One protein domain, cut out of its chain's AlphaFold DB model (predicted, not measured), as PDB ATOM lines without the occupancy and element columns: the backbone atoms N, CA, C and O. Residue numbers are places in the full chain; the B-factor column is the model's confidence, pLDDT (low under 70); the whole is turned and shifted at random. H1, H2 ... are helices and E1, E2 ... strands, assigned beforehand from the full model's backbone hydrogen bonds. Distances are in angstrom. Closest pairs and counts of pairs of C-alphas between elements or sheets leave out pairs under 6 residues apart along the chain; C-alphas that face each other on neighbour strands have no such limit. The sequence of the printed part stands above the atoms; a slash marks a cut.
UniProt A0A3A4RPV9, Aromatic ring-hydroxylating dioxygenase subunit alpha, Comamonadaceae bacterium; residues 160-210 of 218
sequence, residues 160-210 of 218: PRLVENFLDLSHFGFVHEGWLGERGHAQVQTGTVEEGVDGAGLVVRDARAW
ATOM      1  N   PRO A 160      93.982 -21.549-110.448       92.25
ATOM      2  CA  PRO A 160      93.556 -22.924-110.176       92.25
ATOM      3  C   PRO A 160      92.341 -23.022-109.247       92.25
ATOM      4  O   PRO A 160      91.492 -23.877-109.461       92.25
ATOM      5  N   ARG A 161      92.198 -22.119-108.266       95.88
ATOM      6  CA  ARG A 161      91.024 -22.098-107.377       95.88
ATOM      7  C   ARG A 161      89.743 -21.718-108.110       95.88
ATOM      8  O   ARG A 161      88.690 -22.246-107.768       95.88
ATOM      9  N   LEU A 162      89.819 -20.837-109.112       94.31
ATOM     10  CA  LEU A 162      88.666 -20.551-109.971       94.31
ATOM     11  C   LEU A 162      88.297 -21.779-110.799       94.31
ATOM     12  O   LEU A 162      87.122 -22.110-110.886       94.31
ATOM     13  N   VAL A 163      89.287 -22.451-111.392       91.62
ATOM     14  CA  VAL A 163      89.045 -23.657-112.195       91.62
ATOM     15  C   VAL A 163      88.410 -24.755-111.338       91.62
ATOM     16  O   VAL A 163      87.391 -25.308-111.734       91.62
ATOM     17  N   GLU A 164      88.942 -25.015-110.137       92.88
ATOM     18  CA  GLU A 164      88.340 -25.940-109.165       92.88
ATOM     19  C   GLU A 164      86.894 -25.550-108.831       92.88
ATOM     20  O   GLU A 164      86.012 -26.403-108.851       92.88
ATOM     21  N   ASN A 165      86.633 -24.264-108.569       94.69
ATOM     22  CA  ASN A 165      85.288 -23.785-108.267       94.69
ATOM     23  C   ASN A 165      84.318 -23.986-109.442       94.69
ATOM     24  O   ASN A 165      83.211 -24.456-109.220       94.69
ATOM     25  N   PHE A 166      84.727 -23.689-110.678       91.19
ATOM     26  CA  PHE A 166      83.879 -23.871-111.862       91.19
ATOM     27  C   PHE A 166      83.568 -25.340-112.173       91.19
ATOM     28  O   PHE A 166      82.533 -25.627-112.774       91.19
ATOM     29  N   LEU A 167      84.459 -26.260-111.797       89.62
ATOM     30  CA  LEU A 167      84.307 -27.695-112.056       89.62
ATOM     31  C   LEU A 167      83.602 -28.452-110.919       89.62
ATOM     32  O   LEU A 167      83.191 -29.596-111.111       89.62
ATOM     33  N   ASP A 168      83.451 -27.844-109.743       91.38
ATOM     34  CA  ASP A 168      82.820 -28.467-108.583       91.38
ATOM     35  C   ASP A 168      81.305 -28.220-108.552       91.38
ATOM     36  O   ASP A 168      80.848 -27.091-108.451       91.38
ATOM     37  N   LEU A 169      80.503 -29.283-108.551       92.75
ATOM     38  CA  LEU A 169      79.046 -29.167-108.402       92.75
ATOM     39  C   LEU A 169      78.597 -29.125-106.933       92.75
ATOM     40  O   LEU A 169      77.461 -28.743-106.644       92.75
ATOM     41  N   SER A 170      79.449 -29.548-105.993       93.50
ATOM     42  CA  SER A 170      79.043 -29.774-104.600       93.50
ATOM     43  C   SER A 170      78.668 -28.487-103.863       93.50
ATOM     44  O   SER A 170      77.836 -28.514-102.953       93.50
ATOM     45  N   HIS A 171      79.197 -27.337-104.291       95.00
ATOM     46  CA  HIS A 171      78.856 -26.045-103.700       95.00
ATOM     47  C   HIS A 171      77.490 -25.482-104.142       95.00
ATOM     48  O   HIS A 171      77.024 -24.514-103.537       95.00
ATOM     49  N   PHE A 172      76.804 -26.067-105.137       94.94
ATOM     50  CA  PHE A 172      75.545 -25.519-105.673       94.94
ATOM     51  C   PHE A 172      74.448 -25.391-104.610       94.94
ATOM     52  O   PHE A 172      73.794 -24.354-104.523       94.94
ATOM     53  N   GLY A 173      74.276 -26.410-103.760       93.56
ATOM     54  CA  GLY A 173      73.262 -26.416-102.698       93.56
ATOM     55  C   GLY A 173      73.546 -25.472-101.525       93.56
ATOM     56  O   GLY A 173      72.687 -25.307-100.664       93.56
ATOM     57  N   PHE A 174      74.733 -24.859-101.476       94.94
ATOM     58  CA  PHE A 174      75.183 -24.040-100.347       94.94
ATOM     59  C   PHE A 174      75.492 -22.594-100.741       94.94
ATOM     60  O   PHE A 174      75.058 -21.673-100.058       94.94
ATOM     61  N   VAL A 175      76.239 -22.390-101.829       95.81
ATOM     62  CA  VAL A 175      76.660 -21.065-102.319       95.81
ATOM     63  C   VAL A 175      75.638 -20.484-103.297       95.81
ATOM     64  O   VAL A 175      75.426 -19.276-103.324       95.81
ATOM     65  N   HIS A 176      74.974 -21.344-104.074       93.00
ATOM     66  CA  HIS A 176      73.988 -20.959-105.090       93.00
ATOM     67  C   HIS A 176      72.569 -21.410-104.721       93.00
ATOM     68  O   HIS A 176      71.747 -21.700-105.597       93.00
ATOM     69  N   GLU A 177      72.284 -21.480-103.418       91.25
ATOM     70  CA  GLU A 177      70.994 -21.905-102.877       91.25
ATOM     71  C   GLU A 177      69.852 -21.046-103.453       91.25
ATOM     72  O   GLU A 177      69.913 -19.816-103.453       91.25
ATOM     73  N   GLY A 178      68.830 -21.704-104.009       87.69
ATOM     74  CA  GLY A 178      67.691 -21.063-104.678       87.69
ATOM     75  C   GLY A 178      67.902 -20.728-106.162       87.69
ATOM     76  O   GLY A 178      66.919 -20.480-106.857       87.69
ATOM     77  N   TRP A 179      69.141 -20.784-106.664       88.88
ATOM     78  CA  TRP A 179      69.481 -20.485-108.063       88.88
ATOM     79  C   TRP A 179      69.923 -21.733-108.824       88.88
ATOM     80  O   TRP A 179      69.306 -22.098-109.821       88.88
ATOM     81  N   LEU A 180      70.977 -22.399-108.339       91.38
ATOM     82  CA  LEU A 180      71.566 -23.589-108.967       91.38
ATOM     83  C   LEU A 180      71.426 -24.851-108.106       91.38
ATOM     84  O   LEU A 180      71.693 -25.940-108.598       91.38
ATOM     85  N   GLY A 181      71.001 -24.734-106.845       92.38
ATOM     86  CA  GLY A 181      70.814 -25.878-105.953       92.38
ATOM     87  C   GLY A 181      69.948 -25.566-104.733       92.38
ATOM     88  O   GLY A 181      69.458 -24.451-104.561       92.38
ATOM     89  N   GLU A 182      69.756 -26.565-103.875       93.44
ATOM     90  CA  GLU A 182      69.052 -26.448-102.593       93.44
ATOM     91  C   GLU A 182      69.757 -27.303-101.541       93.44
ATOM     92  O   GLU A 182      70.190 -28.423-101.824       93.44
ATOM     93  N   ARG A 183      69.837 -26.802-100.306       94.19
ATOM     94  CA  ARG A 183      70.533 -27.478 -99.203       94.19
ATOM     95  C   ARG A 183      69.959 -28.855 -98.872       94.19
ATOM     96  O   ARG A 183      70.709 -29.761 -98.523       94.19
ATOM     97  N   GLY A 184      68.642 -29.022 -99.014       94.94
ATOM     98  CA  GLY A 184      67.953 -30.305 -98.841       94.94
ATOM     99  C   GLY A 184      68.293 -31.354 -99.908       94.94
ATOM    100  O   GLY A 184      68.049 -32.537 -99.692       94.94
ATOM    101  N   HIS A 185      68.900 -30.940-101.024       93.56
ATOM    102  CA  HIS A 185      69.252 -31.780-102.170       93.56
ATOM    103  C   HIS A 185      70.741 -31.630-102.545       93.56
ATOM    104  O   HIS A 185      71.095 -31.564-103.718       93.56
ATOM    105  N   ALA A 186      71.630 -31.575-101.546       93.94
ATOM    106  CA  ALA A 186      73.061 -31.313-101.744       93.94
ATOM    107  C   ALA A 186      73.875 -32.486-102.336       93.94
ATOM    108  O   ALA A 186      75.059 -32.325-102.630       93.94
ATOM    109  N   GLN A 187      73.286 -33.677-102.488       94.75
ATOM    110  CA  GLN A 187      73.991 -34.829-103.052       94.75
ATOM    111  C   GLN A 187      74.273 -34.617-104.546       94.75
ATOM    112  O   GLN A 187      73.357 -34.374-105.331       94.75
ATOM    113  N   VAL A 188      75.537 -34.785-104.939       93.12
ATOM    114  CA  VAL A 188      75.972 -34.773-106.341       93.12
ATOM    115  C   VAL A 188      76.358 -36.175-106.798       93.12
ATOM    116  O   VAL A 188      76.924 -36.962-106.039       93.12
ATOM    117  N   GLN A 189      76.067 -36.485-108.057       92.12
ATOM    118  CA  GLN A 189      76.612 -37.644-108.750       92.12
ATOM    119  C   GLN A 189      77.834 -37.177-109.541       92.12
ATOM    120  O   GLN A 189      77.707 -36.325-110.416       92.12
ATOM    121  N   THR A 190      79.008 -37.728-109.242       81.38
ATOM    122  CA  THR A 190      80.299 -37.252-109.772       81.38
ATOM    123  C   THR A 190      80.614 -37.714-111.198       81.38
ATOM    124  O   THR A 190      81.671 -37.374-111.715       81.38
ATOM    125  N   GLY A 191      79.701 -38.442-111.849       87.31
ATOM    126  CA  GLY A 191      79.864 -38.860-113.240       87.31
ATOM    127  C   GLY A 191      81.078 -39.764-113.490       87.31
ATOM    128  O   GLY A 191      81.606 -40.387-112.566       87.31
ATOM    129  N   THR A 192      81.515 -39.833-114.748       91.50
ATOM    130  CA  THR A 192      82.783 -40.435-115.181       91.50
ATOM    131  C   THR A 192      83.737 -39.349-115.665       91.50
ATOM    132  O   THR A 192      83.318 -38.377-116.293       91.50
ATOM    133  N   VAL A 193      85.026 -39.511-115.366       89.62
ATOM    134  CA  VAL A 193      86.088 -38.646-115.889       89.62
ATOM    135  C   VAL A 193      86.809 -39.404-116.992       89.62
ATOM    136  O   VAL A 193      87.311 -40.504-116.768       89.62
ATOM    137  N   GLU A 194      86.848 -38.810-118.174       90.12
ATOM    138  CA  GLU A 194      87.472 -39.355-119.374       90.12
ATOM    139  C   GLU A 194      88.530 -38.375-119.883       90.12
ATOM    140  O   GLU A 194      88.433 -37.166-119.660       90.12
ATOM    141  N   GLU A 195      89.538 -38.875-120.592       84.62
ATOM    142  CA  GLU A 195      90.401 -37.996-121.379       84.62
ATOM    143  C   GLU A 195      89.604 -37.416-122.554       84.62
ATOM    144  O   GLU A 195      88.815 -38.106-123.204       84.62
ATOM    145  N   GLY A 196      89.791 -36.123-122.811       74.38
ATOM    146  CA  GLY A 196      89.213 -35.459-123.971       74.38
ATOM    147  C   GLY A 196      89.737 -36.053-125.278       74.38
ATOM    148  O   GLY A 196      90.832 -36.618-125.332       74.38
ATOM    149  N   VAL A 197      88.957 -35.900-126.353       70.19
ATOM    150  CA  VAL A 197      89.381 -36.295-127.707       70.19
ATOM    151  C   VAL A 197      90.736 -35.644-128.015       70.19
ATOM    152  O   VAL A 197      90.970 -34.490-127.655       70.19
ATOM    153  N   ASP A 198      91.644 -36.413-128.618       66.31
ATOM    154  CA  ASP A 198      93.017 -36.004-128.948       66.31
ATOM    155  C   ASP A 198      93.898 -35.608-127.741       66.31
ATOM    156  O   ASP A 198      94.917 -34.937-127.901       66.31
ATOM    157  N   GLY A 199      93.535 -36.029-126.522       63.09
ATOM    158  CA  GLY A 199      94.287 -35.716-125.299       63.09
ATOM    159  C   GLY A 199      94.109 -34.271-124.819       63.09
ATOM    160  O   GLY A 199      94.888 -33.790-123.993       63.09
ATOM    161  N   ALA A 200      93.090 -33.564-125.324       65.44
ATOM    162  CA  ALA A 200      92.785 -32.179-124.974       65.44
ATOM    163  C   ALA A 200      92.069 -32.072-123.609       65.44
ATOM    164  O   ALA A 200      90.911 -31.662-123.514       65.44
ATOM    165  N   GLY A 201      92.768 -32.441-122.534       76.31
ATOM    166  CA  GLY A 201      92.300 -32.282-121.154       76.31
ATOM    167  C   GLY A 201      91.373 -33.396-120.660       76.31
ATOM    168  O   GLY A 201      91.434 -34.529-121.130       76.31
ATOM    169  N   LEU A 202      90.544 -33.075-119.662       83.44
ATOM    170  CA  LEU A 202      89.617 -34.004-119.010       83.44
ATOM    171  C   LEU A 202      88.169 -33.605-119.298       83.44
ATOM    172  O   LEU A 202      87.822 -32.424-119.252       83.44
ATOM    173  N   VAL A 203      87.318 -34.597-119.544       86.12
ATOM    174  CA  VAL A 203      85.877 -34.439-119.754       86.12
ATOM    175  C   VAL A 203      85.142 -35.181-118.649       86.12
ATOM    176  O   VAL A 203      85.380 -36.363-118.421       86.12
ATOM    177  N   VAL A 204      84.219 -34.492-117.977       88.12
ATOM    178  CA  VAL A 204      83.309 -35.117-117.012       88.12
ATOM    179  C   VAL A 204      81.971 -35.386-117.698       88.12
ATOM    180  O   VAL A 204      81.330 -34.457-118.194       88.12
ATOM    181  N   ARG A 205      81.539 -36.649-117.735       89.94
ATOM    182  CA  ARG A 205      80.237 -37.080-118.274       89.94
ATOM    183  C   ARG A 205      79.337 -37.581-117.163       89.94
ATOM    184  O   ARG A 205      79.815 -38.029-116.131       89.94
ATOM    185  N   ASP A 206      78.026 -37.494-117.364       91.25
ATOM    186  CA  ASP A 206      77.019 -38.009-116.426       91.25
ATOM    187  C   ASP A 206      77.120 -37.463-114.990       91.25
ATOM    188  O   ASP A 206      76.567 -38.047-114.054       91.25
ATOM    189  N   ALA A 207      77.779 -36.316-114.806       91.88
ATOM    190  CA  ALA A 207      77.725 -35.584-113.554       91.88
ATOM    191  C   ALA A 207      76.346 -34.937-113.401       91.88
ATOM    192  O   ALA A 207      75.830 -34.305-114.328       91.88
ATOM    193  N   ARG A 208      75.719 -35.123-112.238       92.19
ATOM    194  CA  ARG A 208      74.359 -34.637-111.972       92.19
ATOM    195  C   ARG A 208      74.295 -33.949-110.622       92.19
ATOM    196  O   ARG A 208      74.788 -34.468-109.623       92.19
ATOM    197  N   ALA A 209      73.618 -32.810-110.604       92.56
ATOM    198  CA  ALA A 209      73.209 -32.105-109.402       92.56
ATOM    199  C   ALA A 209      71.727 -31.744-109.532       92.56
ATOM    200  O   ALA A 209      71.216 -31.554-110.640       92.56
ATOM    201  N   TRP A 210      71.028 -31.676-108.406       92.88
ATOM    202  CA  TRP A 210      69.644 -31.222-108.386       92.88
ATOM    203  C   TRP A 210      69.591 -29.700-108.571       92.88
ATOM    204  O   TRP A 210      70.359 -28.982-107.933       92.88
TER     205      TRP A 210
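This is residues 160 to 210 of the 218 residues of the protein "Aromatic ring-hydroxylating dioxygenase subunit alpha" of Comamonadaceae bacterium (UniProt A0A3A4RPV9). A long two-stranded hairpin, E1 and E2, with a loop region holding the small helix H2 towards the end away from its turn, makes the length of this loose, open model, and the helix H1 sticks out to one side with residues 160 to 166. The printed part has 51 residues, with two named helices and two named strands in the order H1, H2, E1, E2. The sheet has the order E1, E2 and is antiparallel, and the class is mixed, helices and strands. The whole is loose, with a radius of gyration of the C-alphas of 12.6 A, and only just elongated, with spans of 39 by 22 by 13 A.

H1, residues 160 to 167, stands free with residues 160 to 166, which have no C-alpha 8 or more residues away along the chain within 10 A. H2, residues 172 to 175, follows after a tight link of 4 residues, and H1 and H2 are apart. E1, residues 189 to 195, and E2, residues 202 to 208, form a hairpin of antiparallel neighbour strands, with 159 degrees between their directions. C-alphas 191 and 207 face each other at 3.9 A, and C-alphas 195 and 202 face each other at 4.7 A. N 192 and O 205 are within hydrogen-bond range at 2.8 A, as are N 203 and O 194 at 2.8 A. H1 is apart from E1 and from E2, and H2 is apart from E2. In H1 every O i to N i+4 pair is within hydrogen-bond range, while H2, with 4 residues, is too short for such a pair.

H1 begins at C-alpha 160, at (93.556, -22.924, -110.176), and measures 10.6 A from first to last C-alpha. H2 runs from Phe 172 to Val 175. E1 begins at C-alpha 189, at (76.612, -37.644, -108.750), and measures 18.7 A. E2 measures 16.8 A and ends at C-alpha 208, at (74.359, -34.637, -111.972).

The two C-alphas farthest apart are those of Gly 184 and Asp 198, 39.6 A. The first and last printed C-alphas, of Pro 160 and Trp 210, are 25.4 A apart. The link from H2 to E1 is long, with the 13 residues 176 to 188 in no named element, and the link from E1 to E2 is short, with 6 residues. The printed part has no cut. The mean pLDDT of the printed part is 89.0, and residues 198 to 200 are under 70.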